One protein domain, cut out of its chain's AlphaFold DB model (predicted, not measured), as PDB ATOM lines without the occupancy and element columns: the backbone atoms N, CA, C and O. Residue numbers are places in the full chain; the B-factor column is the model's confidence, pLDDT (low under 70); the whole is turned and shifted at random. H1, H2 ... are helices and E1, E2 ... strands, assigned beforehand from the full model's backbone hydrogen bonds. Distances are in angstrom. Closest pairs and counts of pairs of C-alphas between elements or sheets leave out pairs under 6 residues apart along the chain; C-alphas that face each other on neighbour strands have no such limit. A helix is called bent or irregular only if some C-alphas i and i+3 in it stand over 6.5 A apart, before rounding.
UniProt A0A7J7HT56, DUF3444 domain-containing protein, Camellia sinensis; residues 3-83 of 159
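What this domain is: This is residues 3 to 83 of the 159 residues of the protein "DUF3444 domain-containing protein" of Camellia sinensis (UniProt A0A7J7HT56). You are looking at a strongly twisted, elongated sheet of five strands, in which the long strand E1 joins two ends: short E3 pairs with its first part, and E2, followed across the sheet by E5 and E4, with its last part. The small helix H1 follows E3 and only grazes the sheet, H2 is off the sheet after E5, and loops holding Glu 11 and Lys 64 make the two far ends. The 81 printed residues run E1, E2, E3, H1, E4, E5, H2; the sheet's order is E3 - E1 - E2 - E5 - E4, all antiparallel. The class is mixed, helices and strands, though under half of the residues are in named elements. The whole is only just compact, close to loose, with a radius of gyration of the C-alphas of 13.8 A, and spans 41 by 26 by 18 A.

Where its parts are: Find C-alpha 14 at (115.392, 287.744, 228.189); from there E1, residues 14 to 21, runs 22.0 A to C-alpha 21 at (129.005, 291.658, 211.324). E2 is residues 28 to 31, 10.6 A; E3 is residues 39 to 41, 6.3 A; E4 is residues 55 to 57, 6.8 A; and E5 is residues 70 to 73, 9.7 A. H1, residues 43 to 49, is 11.1 A long and irregular, with C-alphas 44 and 47 7.7 A apart. H2, residues 80 to 83, is 5.2 A long and ends at C-alpha 83, (123.555, 293.963, 203.453).

How they stand to each other: Start at E1, whose pairing is staggered: residues 14 to 16 pair with E3, where N 16 and O 39 are 2.8 A apart, and residues 19 to 21 with E2, where N 20 and O 30 are 2.8 A apart. E1 and E2 form a hairpin, at 138 degrees between their directions. Residues 3 to 4 also pair with residues 16 to 17 of E1, antiparallel. Move on to E2 and E5, antiparallel at 127 degrees, with N 71 and O 29 2.8 A apart. E4 and E5 form a hairpin at 156 degrees, with N 56 and O 72 2.9 A apart; E4 and E3 are the edge strands. The closest C-alphas of E1 and H1 are those of Val 14 and Arg 43, 7.6 A apart. H2 is not on the sheet and is apart from H1. In H1, 0 of 3 O i to N i+4 pairs are within hydrogen-bond range, but 3 of 4 O i to N i+3 pairs are; H2 is too short for an i+4 pair.

The domain as a whole: Look for the two C-alphas farthest apart at Glu 11 and Lys 64, 41.0 A. The printed part has no cut. The link from E4 to E5, residues 58 to 69, is long. Mean pLDDT of the printed part is 90.6, and residue 64 is under 70.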
ATOM      1  N   GLU A   3     121.375 287.610 219.454       95.12
ATOM      2  CA  GLU A   3     121.174 286.201 219.773       95.12
ATOM      3  C   GLU A   3     120.600 286.081 221.185       95.12
ATOM      4  O   GLU A   3     121.028 286.785 222.099       95.12
ATOM      5  N   VAL A   4     119.615 285.204 221.358       94.88
ATOM      6  CA  VAL A   4     119.008 284.915 222.661       94.88
ATOM      7  C   VAL A   4     119.861 283.876 223.382       94.88
ATOM      8  O   VAL A   4     120.126 282.817 222.823       94.88
ATOM      9  N   LEU A   5     120.290 284.181 224.609       94.06
ATOM     10  CA  LEU A   5     121.190 283.315 225.386       94.06
ATOM     11  C   LEU A   5     120.446 282.381 226.338       94.06
ATOM     12  O   LEU A   5     120.914 281.286 226.637       94.06
ATOM     13  N   GLU A   6     119.312 282.845 226.852       93.81
ATOM     14  CA  GLU A   6     118.539 282.177 227.893       93.81
ATOM     15  C   GLU A   6     117.050 282.256 227.564       93.81
ATOM     16  O   GLU A   6     116.602 283.176 226.876       93.81
ATOM     17  N   ASP A   7     116.275 281.318 228.099       93.88
ATOM     18  CA  ASP A   7     114.823 281.350 227.981       93.88
ATOM     19  C   ASP A   7     114.217 282.570 228.690       93.88
ATOM     20  O   ASP A   7     114.771 283.143 229.634       93.88
ATOM     21  N   TYR A   8     113.022 282.953 228.246       93.56
ATOM     22  CA  TYR A   8     112.297 284.082 228.811       93.56
ATOM     23  C   TYR A   8     111.968 283.887 230.301       93.56
ATOM     24  O   TYR A   8     111.348 282.903 230.708       93.56
ATOM     25  N   ASN A   9     112.297 284.900 231.103       94.75
ATOM     26  CA  ASN A   9     111.930 285.006 232.505       94.75
ATOM     27  C   ASN A   9     110.887 286.121 232.713       94.75
ATOM     28  O   ASN A   9     111.092 287.257 232.302       94.75
ATOM     29  N   GLY A  10     109.785 285.825 233.408       93.38
ATOM     30  CA  GLY A  10     108.690 286.785 233.604       93.38
ATOM     31  C   GLY A  10     109.024 288.031 234.433       93.38
ATOM     32  O   GLY A  10     108.338 289.040 234.288       93.38
ATOM     33  N   GLU A  11     110.048 287.966 235.288       94.06
ATOM     34  CA  GLU A  11     110.473 289.071 236.157       94.06
ATOM     35  C   GLU A  11     111.611 289.882 235.535       94.06
ATOM     36  O   GLU A  11     111.623 291.105 235.627       94.06
ATOM     37  N   ARG A  12     112.580 289.201 234.911       92.25
ATOM     38  CA  ARG A  12     113.790 289.833 234.365       92.25
ATOM     39  C   ARG A  12     113.727 290.083 232.862       92.25
ATOM     40  O   ARG A  12     114.402 290.983 232.386       92.25
ATOM     41  N   GLY A  13     112.926 289.326 232.119       94.56
ATOM     42  CA  GLY A  13     112.903 289.339 230.659       94.56
ATOM     43  C   GLY A  13     113.849 288.304 230.047       94.56
ATOM     44  O   GLY A  13     113.941 287.184 230.546       94.56
ATOM     45  N   VAL A  14     114.519 288.655 228.949       95.62
ATOM     46  CA  VAL A  14     115.392 287.744 228.189       95.62
ATOM     47  C   VAL A  14     116.812 288.291 228.073       95.62
ATOM     48  O   VAL A  14     117.011 289.469 227.770       95.62
ATOM     49  N   THR A  15     117.802 287.437 228.311       95.94
ATOM     50  CA  THR A  15     119.219 287.775 228.151       95.94
ATOM     51  C   THR A  15     119.628 287.580 226.692       95.94
ATOM     52  O   THR A  15     119.411 286.512 226.117       95.94
ATOM     53  N   VAL A  16     120.216 288.610 226.084       95.81
ATOM     54  CA  VAL A  16     120.625 288.604 224.675       95.81
ATOM     55  C   VAL A  16     122.054 289.110 224.498       95.81
ATOM     56  O   VAL A  16     122.489 290.028 225.198       95.81
ATOM     57  N   ALA A  17     122.763 288.564 223.513       95.75
ATOM     58  CA  ALA A  17     124.052 289.072 223.056       95.75
ATOM     59  C   ALA A  17     123.902 289.772 221.694       95.75
ATOM     60  O   ALA A  17     123.255 289.240 220.788       95.75
ATOM     61  N   PRO A  18     124.496 290.958 221.491       95.38
ATOM     62  CA  PRO A  18     124.544 291.593 220.180       95.38
ATOM     63  C   PRO A  18     125.291 290.734 219.155       95.38
ATOM     64  O   PRO A  18     126.329 290.150 219.462       95.38
ATOM     65  N   LEU A  19     124.797 290.716 217.917       94.88
ATOM     66  CA  LEU A  19     125.503 290.116 216.785       94.88
ATOM     67  C   LEU A  19     126.374 291.162 216.079       94.88
ATOM     68  O   LEU A  19     125.898 292.250 215.743       94.88
ATOM     69  N   VAL A  20     127.633 290.812 215.817       93.31
ATOM     70  CA  VAL A  20     128.631 291.641 215.129       93.31
ATOM     71  C   VAL A  20     128.841 291.116 213.717       93.31
ATOM     72  O   VAL A  20     129.004 289.916 213.509       93.31
ATOM     73  N   LYS A  21     128.824 292.018 212.732       93.19
ATOM     74  CA  LYS A  21     129.005 291.658 211.324       93.19
ATOM     75  C   LYS A  21     130.452 291.258 211.050       93.19
ATOM     76  O   LYS A  21     131.377 291.985 211.408       93.19
ATOM     77  N   VAL A  22     130.640 290.143 210.354       90.44
ATOM     78  CA  VAL A  22     131.957 289.736 209.864       90.44
ATOM     79  C   VAL A  22     132.315 290.562 208.628       90.44
ATOM     80  O   VAL A  22     131.544 290.654 207.672       90.44
ATOM     81  N   HIS A  23     133.504 291.165 208.639       89.00
ATOM     82  CA  HIS A  23     134.019 291.953 207.518       89.00
ATOM     83  C   HIS A  23     134.086 291.127 206.227       89.00
ATOM     84  O   HIS A  23     134.399 289.937 206.250       89.00
ATOM     85  N   GLY A  24     133.799 291.760 205.088       88.00
ATOM     86  CA  GLY A  24     133.839 291.102 203.777       88.00
ATOM     87  C   GLY A  24     132.672 290.149 203.475       88.00
ATOM     88  O   GLY A  24     132.555 289.699 202.336       88.00
ATOM     89  N   LEU A  25     131.777 289.879 204.432       89.06
ATOM     90  CA  LEU A  25     130.624 288.991 204.256       89.06
ATOM     91  C   LEU A  25     129.308 289.768 204.395       89.06
ATOM     92  O   LEU A  25     129.194 290.690 205.200       89.06
ATOM     93  N   LYS A  26     128.298 289.429 203.584       91.56
ATOM     94  CA  LYS A  26     127.007 290.149 203.566       91.56
ATOM     95  C   LYS A  26     126.130 289.797 204.763       91.56
ATOM     96  O   LYS A  26     125.644 290.696 205.444       91.56
ATOM     97  N   SER A  27     125.950 288.500 204.978       93.75
ATOM     98  CA  SER A  27     124.969 287.884 205.873       93.75
ATOM     99  C   SER A  27     125.598 287.179 207.073       93.75
ATOM    100  O   SER A  27     124.877 286.556 207.844       93.75
ATOM    101  N   VAL A  28     126.923 287.246 207.241       93.69
ATOM    102  CA  VAL A  28     127.619 286.491 208.289       93.69
ATOM    103  C   VAL A  28     127.899 287.371 209.496       93.69
ATOM    104  O   VAL A  28     128.494 288.448 209.387       93.69
ATOM    105  N   PHE A  29     127.474 286.887 210.656       94.56
ATOM    106  CA  PHE A  29     127.612 287.551 211.943       94.56
ATOM    107  C   PHE A  29     128.176 286.583 212.975       94.56
ATOM    108  O   PHE A  29     128.080 285.372 212.812       94.56
ATOM    109  N   HIS A  30     128.736 287.104 214.055       93.50
ATOM    110  CA  HIS A  30     129.102 286.311 215.221       93.50
ATOM    111  C   HIS A  30     128.576 286.966 216.493       93.50
ATOM    112  O   HIS A  30     128.346 288.179 216.536       93.50
ATOM    113  N   GLN A  31     128.407 286.167 217.541       93.62
ATOM    114  CA  GLN A  31     128.075 286.673 218.864       93.62
ATOM    115  C   GLN A  31     129.169 287.620 219.369       93.62
ATOM    116  O   GLN A  31     130.365 287.330 219.246       93.62
ATOM    117  N   ASN A  32     128.778 288.752 219.951       93.38
ATOM    118  CA  ASN A  32     129.698 289.535 220.759       93.38
ATOM    119  C   ASN A  32     129.953 288.804 222.082       93.38
ATOM    120  O   ASN A  32     129.041 288.651 222.888       93.38
ATOM    121  N   LEU A  33     131.192 288.359 222.288       89.75
ATOM    122  CA  LEU A  33     131.592 287.592 223.468       89.75
ATOM    123  C   LEU A  33     131.913 288.473 224.685       89.75
ATOM    124  O   LEU A  33     132.267 287.935 225.731       89.75
ATOM    125  N   ASP A  34     131.827 289.803 224.563       92.69
ATOM    126  CA  ASP A  34     132.002 290.711 225.696       92.69
ATOM    127  C   ASP A  34     130.795 290.616 226.653       92.69
ATOM    128  O   ASP A  34     129.677 291.002 226.281       92.69
ATOM    129  N   PRO A  35     130.986 290.162 227.908       91.19
ATOM    130  CA  PRO A  35     129.907 290.100 228.888       91.19
ATOM    131  C   PRO A  35     129.276 291.466 229.181       91.19
ATOM    132  O   PRO A  35     128.119 291.518 229.587       91.19
ATOM    133  N   GLN A  36     130.005 292.571 228.978       94.50
ATOM    134  CA  GLN A  36     129.478 293.927 229.168       94.50
ATOM    135  C   GLN A  36     128.489 294.344 228.074       94.50
ATOM    136  O   GLN A  36     127.666 295.232 228.289       94.50
ATOM    137  N   GLU A  37     128.543 293.703 226.907       94.75
ATOM    138  CA  GLU A  37     127.625 293.972 225.800       94.75
ATOM    139  C   GLU A  37     126.365 293.106 225.853       94.75
ATOM    140  O   GLU A  37     125.388 293.396 225.154       94.75
ATOM    141  N   THR A  38     126.358 292.087 226.716       95.00
ATOM    142  CA  THR A  38     125.167 291.291 227.009       95.00
ATOM    143  C   THR A  38     124.126 292.168 227.692       95.00
ATOM    144  O   THR A  38     124.415 292.895 228.643       95.00
ATOM    145  N   LYS A  39     122.894 292.121 227.190       94.19
ATOM    146  CA  LYS A  39     121.798 292.984 227.639       94.19
ATOM    147  C   LYS A  39     120.612 292.132 228.039       94.19
ATOM    148  O   LYS A  39     120.329 291.111 227.420       94.19
ATOM    149  N   THR A  40     119.892 292.582 229.054       95.69
ATOM    150  CA  THR A  40     118.599 292.007 229.405       95.69
ATOM    151  C   THR A  40     117.510 292.875 228.797       95.69
ATOM    152  O   THR A  40     117.432 294.068 229.085       95.69
ATOM    153  N   ILE A  41     116.686 292.283 227.937       94.69
ATOM    154  CA  ILE A  41     115.508 292.941 227.379       94.69
ATOM    155  C   ILE A  41     114.343 292.671 228.326       94.69
ATOM    156  O   ILE A  41     113.962 291.504 228.473       94.69
ATOM    157  N   PRO A  42     113.779 293.704 228.973       95.19
ATOM    158  CA  PRO A  42     112.690 293.520 229.916       95.19
ATOM    159  C   PRO A  42     111.414 293.083 229.189       95.19
ATOM    160  O   PRO A  42     111.269 293.243 227.971       95.19
ATOM    161  N   ARG A  43     110.461 292.533 229.944       94.12
ATOM    162  CA  ARG A  43     109.194 292.014 229.412       94.12
ATOM    163  C   ARG A  43     108.452 293.046 228.557       94.12
ATOM    164  O   ARG A  43     107.875 292.705 227.526       94.12
ATOM    165  N   GLU A  44     108.471 294.301 228.980       94.12
ATOM    166  CA  GLU A  44     107.772 295.418 228.344       94.12
ATOM    167  C   GLU A  44     108.323 295.726 226.942       94.12
ATOM    168  O   GLU A  44     107.615 296.286 226.106       94.12
ATOM    169  N   GLU A  45     109.564 295.317 226.656       94.62
ATOM    170  CA  GLU A  45     110.264 295.572 225.395       94.62
ATOM    171  C   GLU A  45     110.393 294.333 224.495       94.62
ATOM    172  O   GLU A  45     110.998 294.410 223.425       94.62
ATOM    173  N   MET A  46     109.790 293.193 224.855       90.25
ATOM    174  CA  MET A  46     109.894 291.951 224.067       90.25
ATOM    175  C   MET A  46     109.447 292.107 222.609       90.25
ATOM    176  O   MET A  46     110.013 291.486 221.711       90.25
ATOM    177  N   PHE A  47     108.466 292.977 222.348       89.19
ATOM    178  CA  PHE A  47     107.964 293.234 220.996       89.19
ATOM    179  C   PHE A  47     109.033 293.785 220.041       89.19
ATOM    180  O   PHE A  47     108.870 293.681 218.828       89.19
ATOM    181  N   ARG A  48     110.151 294.320 220.556       86.38
ATOM    182  CA  ARG A  48     111.273 294.799 219.734       86.38
ATOM    183  C   ARG A  48     111.988 293.677 218.974       86.38
ATOM    184  O   ARG A  48     112.666 293.967 217.992       86.38
ATOM    185  N   PHE A  49     111.822 292.427 219.403       85.56
ATOM    186  CA  PHE A  49     112.462 291.249 218.812       85.56
ATOM    187  C   PHE A  49     111.430 290.176 218.436       85.56
ATOM    188  O   PHE A  49     111.698 288.984 218.537       85.56
ATOM    189  N   SER A  50     110.238 290.591 217.987       86.81
ATOM    190  CA  SER A  50     109.160 289.669 217.597       86.81
ATOM    191  C   SER A  50     109.490 288.794 216.383       86.81
ATOM    192  O   SER A  50     108.807 287.805 216.136       86.81
ATOM    193  N   HIS A  51     110.497 289.180 215.600       90.75
ATOM    194  CA  HIS A  51     110.924 288.468 214.404       90.75
ATOM    195  C   HIS A  51     112.207 287.696 214.700       90.75
ATOM    196  O   HIS A  51     113.222 288.291 215.068       90.75
ATOM    197  N   GLN A  52     112.169 286.382 214.489       92.94
ATOM    198  CA  GLN A  52     113.359 285.542 214.493       92.94
ATOM    199  C   GLN A  52     113.893 285.431 213.067       92.94
ATOM    200  O   GLN A  52     113.206 284.936 212.175       92.94
ATOM    201  N   VAL A  53     115.126 285.886 212.861       94.81
ATOM    202  CA  VAL A  53     115.822 285.747 211.580       94.81
ATOM    203  C   VAL A  53     116.286 284.292 211.434       94.81
ATOM    204  O   VAL A  53     116.986 283.802 212.328       94.81
ATOM    205  N   PRO A  54     115.912 283.577 210.355       95.69
ATOM    206  CA  PRO A  54     116.457 282.253 210.080       95.69
ATOM    207  C   PRO A  54     117.982 282.312 209.975       95.69
ATOM    208  O   PRO A  54     118.533 283.242 209.381       95.69
ATOM    209  N   SER A  55     118.661 281.330 210.564       94.75
ATOM    210  CA  SER A  55     120.121 281.298 210.607       94.75
ATOM    211  C   SER A  55     120.679 279.885 210.489       94.75
ATOM    212  O   SER A  55     120.020 278.910 210.855       94.75
ATOM    213  N   TYR A  56     121.903 279.791 209.977       93.38
ATOM    214  CA  TYR A  56     122.683 278.562 209.889       93.38
ATOM    215  C   TYR A  56     124.059 278.771 210.527       93.38
ATOM    216  O   TYR A  56     124.731 279.765 210.256       93.38
ATOM    217  N   MET A  57     124.477 277.834 211.381       91.75
ATOM    218  CA  MET A  57     125.792 277.876 212.016       91.75
ATOM    219  C   MET A  57     126.857 277.391 211.040       91.75
ATOM    220  O   MET A  57     126.844 276.236 210.619       91.75
ATOM    221  N   LEU A  58     127.792 278.279 210.715       90.44
ATOM    222  CA  LEU A  58     128.902 277.970 209.828       90.44
ATOM    223  C   LEU A  58     129.945 277.127 210.556       90.44
ATOM    224  O   LEU A  58     130.279 277.353 211.722       90.44
ATOM    225  N   THR A  59     130.487 276.157 209.836       86.25
ATOM    226  CA  THR A  59     131.585 275.318 210.306       86.25
ATOM    227  C   THR A  59     132.921 276.053 210.194       86.25
ATOM    228  O   THR A  59     133.113 276.934 209.351       86.25
ATOM    229  N   ASP A  60     133.906 275.625 210.988       76.38
ATOM    230  CA  ASP A  60     135.273 276.167 210.955       76.38
ATOM    231  C   ASP A  60     135.910 276.104 209.542       76.38
ATOM    232  O   ASP A  60     136.812 276.879 209.218       76.38
ATOM    233  N   GLN A  61     135.443 275.200 208.668       76.44
ATOM    234  CA  GLN A  61     135.940 275.076 207.295       76.44
ATOM    235  C   GLN A  61     135.395 276.160 206.352       76.44
ATOM    236  O   GLN A  61     136.111 276.583 205.440       76.44
ATOM    237  N   GLU A  62     134.151 276.592 206.551       76.56
ATOM    238  CA  GLU A  62     133.487 277.644 205.763       76.56
ATOM    239  C   GLU A  62     133.984 279.038 206.175       76.56
ATOM    240  O   GLU A  62     133.934 279.990 205.399       76.56
ATOM    241  N   CYS A  63     134.540 279.131 207.382       71.25
ATOM    242  CA  CYS A  63     134.897 280.360 208.071       71.25
ATOM    243  C   CYS A  63     136.372 280.355 208.533       71.25
ATOM    244  O   CYS A  63     136.708 280.773 209.636       71.25
ATOM    245  N   LYS A  64     137.290 279.894 207.666       68.12
ATOM    246  CA  LYS A  64     138.713 279.615 207.987       68.12
ATOM    247  C   LYS A  64     139.534 280.758 208.610       68.12
ATOM    248  O   LYS A  64     140.646 280.502 209.053       68.12
ATOM    249  N   ASN A  65     139.024 281.987 208.651       72.81
ATOM    250  CA  ASN A  65     139.705 283.147 209.239       72.81
ATOM    251  C   ASN A  65     138.765 284.031 210.075       72.81
ATOM    252  O   ASN A  65     139.056 285.208 210.282       72.81
ATOM    253  N   THR A  66     137.616 283.511 210.505       71.50
ATOM    254  CA  THR A  66     136.626 284.278 211.265       71.50
ATOM    255  C   THR A  66     136.489 283.717 212.682       71.50
ATOM    256  O   THR A  66     136.946 282.603 212.965       71.50
ATOM    257  N   PRO A  67     135.925 284.496 213.621       77.06
ATOM    258  CA  PRO A  67     135.662 284.007 214.967       77.06
ATOM    259  C   PRO A  67     134.796 282.742 214.944       77.06
ATOM    260  O   PRO A  67     133.919 282.590 214.094       77.06
ATOM    261  N   LYS A  68     135.016 281.835 215.899       80.94
ATOM    262  CA  LYS A  68     134.151 280.659 216.071       80.94
ATOM    263  C   LYS A  68     132.709 281.087 216.351       80.94
ATOM    264  O   LYS A  68     132.485 282.134 216.953       80.94
ATOM    265  N   GLY A  69     131.750 280.249 215.956       84.31
ATOM    266  CA  GLY A  69     130.327 280.521 216.179       84.31
ATOM    267  C   GLY A  69     129.751 281.565 215.218       84.31
ATOM    268  O   GLY A  69     128.900 282.359 215.609       84.31
ATOM    269  N   CYS A  70     130.235 281.597 213.974       92.00
ATOM    270  CA  CYS A  70     129.626 282.419 212.935       92.00
ATOM    271  C   CYS A  70     128.263 281.852 212.513       92.00
ATOM    272  O   CYS A  70     128.099 280.644 212.336       92.00
ATOM    273  N   LEU A  71     127.311 282.752 212.299       94.12
ATOM    274  CA  LEU A  71     125.968 282.482 211.813       94.12
ATOM    275  C   LEU A  71     125.781 283.183 210.470       94.12
ATOM    276  O   LEU A  71     126.013 284.388 210.360       94.12
ATOM    277  N   GLU A  72     125.331 282.443 209.464       94.81
ATOM    278  CA  GLU A  72     124.790 283.023 208.240       94.81
ATOM    279  C   GLU A  72     123.292 283.274 208.416       94.81
ATOM    280  O   GLU A  72     122.541 282.363 208.761       94.81
ATOM    281  N   LEU A  73     122.869 284.521 208.212       96.06
ATOM    282  CA  LEU A  73     121.486 284.966 208.363       96.06
ATOM    283  C   LEU A  73     120.782 285.073 207.006       96.06
ATOM    284  O   LEU A  73     121.386 285.484 206.014       96.06
ATOM    285  N   ASP A  74     119.484 284.767 206.966       95.69
ATOM    286  CA  ASP A  74     118.683 284.954 205.755       95.69
ATOM    287  C   ASP A  74     118.591 286.443 205.378       95.69
ATOM    288  O   ASP A  74     117.980 287.257 206.074       95.69
ATOM    289  N   THR A  75     119.180 286.791 204.232       94.44
ATOM    290  CA  THR A  75     119.193 288.161 203.706       94.44
ATOM    291  C   THR A  75     117.802 288.732 203.438       94.44
ATOM    292  O   THR A  75     117.641 289.946 203.525       94.44
ATOM    293  N   ALA A  76     116.794 287.898 203.153       94.12
ATOM    294  CA  ALA A  76     115.421 288.357 202.941       94.12
ATOM    295  C   ALA A  76     114.750 288.817 204.248       94.12
ATOM    296  O   ALA A  76     113.806 289.604 204.218       94.12
ATOM    297  N   ALA A  77     115.259 288.353 205.393       92.94
ATOM    298  CA  ALA A  77     114.819 288.745 206.729       92.94
ATOM    299  C   ALA A  77     115.699 289.847 207.352       92.94
ATOM    300  O   ALA A  77     115.491 290.229 208.507       92.94
ATOM    301  N   MET A  78     116.679 290.370 206.607       91.00
ATOM    302  CA  MET A  78     117.571 291.437 207.052       91.00
ATOM    303  C   MET A  78     117.203 292.787 206.420       91.00
ATOM    304  O   MET A  78     116.843 292.846 205.245       91.00
ATOM    305  N   PRO A  79     117.355 293.899 207.158       90.25
ATOM    306  CA  PRO A  79     117.213 295.230 206.582       90.25
ATOM    307  C   PRO A  79     118.337 295.503 205.557       90.25
ATOM    308  O   PRO A  79     119.488 295.109 205.794       90.25
ATOM    309  N   PRO A  80     118.036 296.163 204.421       88.69
ATOM    310  CA  PRO A  80     118.966 296.312 203.300       88.69
ATOM    311  C   PRO A  80     120.239 297.088 203.658       88.69
ATOM    312  O   PRO A  80     121.299 296.810 203.100       88.69
ATOM    313  N   GLU A  81     120.179 297.989 204.638       89.88
ATOM    314  CA  GLU A  81     121.329 298.750 205.143       89.88
ATOM    315  C   GLU A  81     122.393 297.830 205.764       89.88
ATOM    316  O   GLU A  81     123.584 298.128 205.738       89.88
ATOM    317  N   LEU A  82     121.981 296.674 206.297       88.38
ATOM    318  CA  LEU A  82     122.895 295.679 206.857       88.38
ATOM    319  C   LEU A  82     123.464 294.731 205.800       88.38
ATOM    320  O   LEU A  82     124.306 293.907 206.150       88.38
ATOM    321  N   LEU A  83     123.052 294.820 204.533       89.38
ATOM    322  CA  LEU A  83     123.555 293.963 203.453       89.38
ATOM    323  C   LEU A  83     124.806 294.531 202.768       89.38
ATOM    324  O   LEU A  83     125.477 293.809 202.025       89.38
TER     325      LEU A  83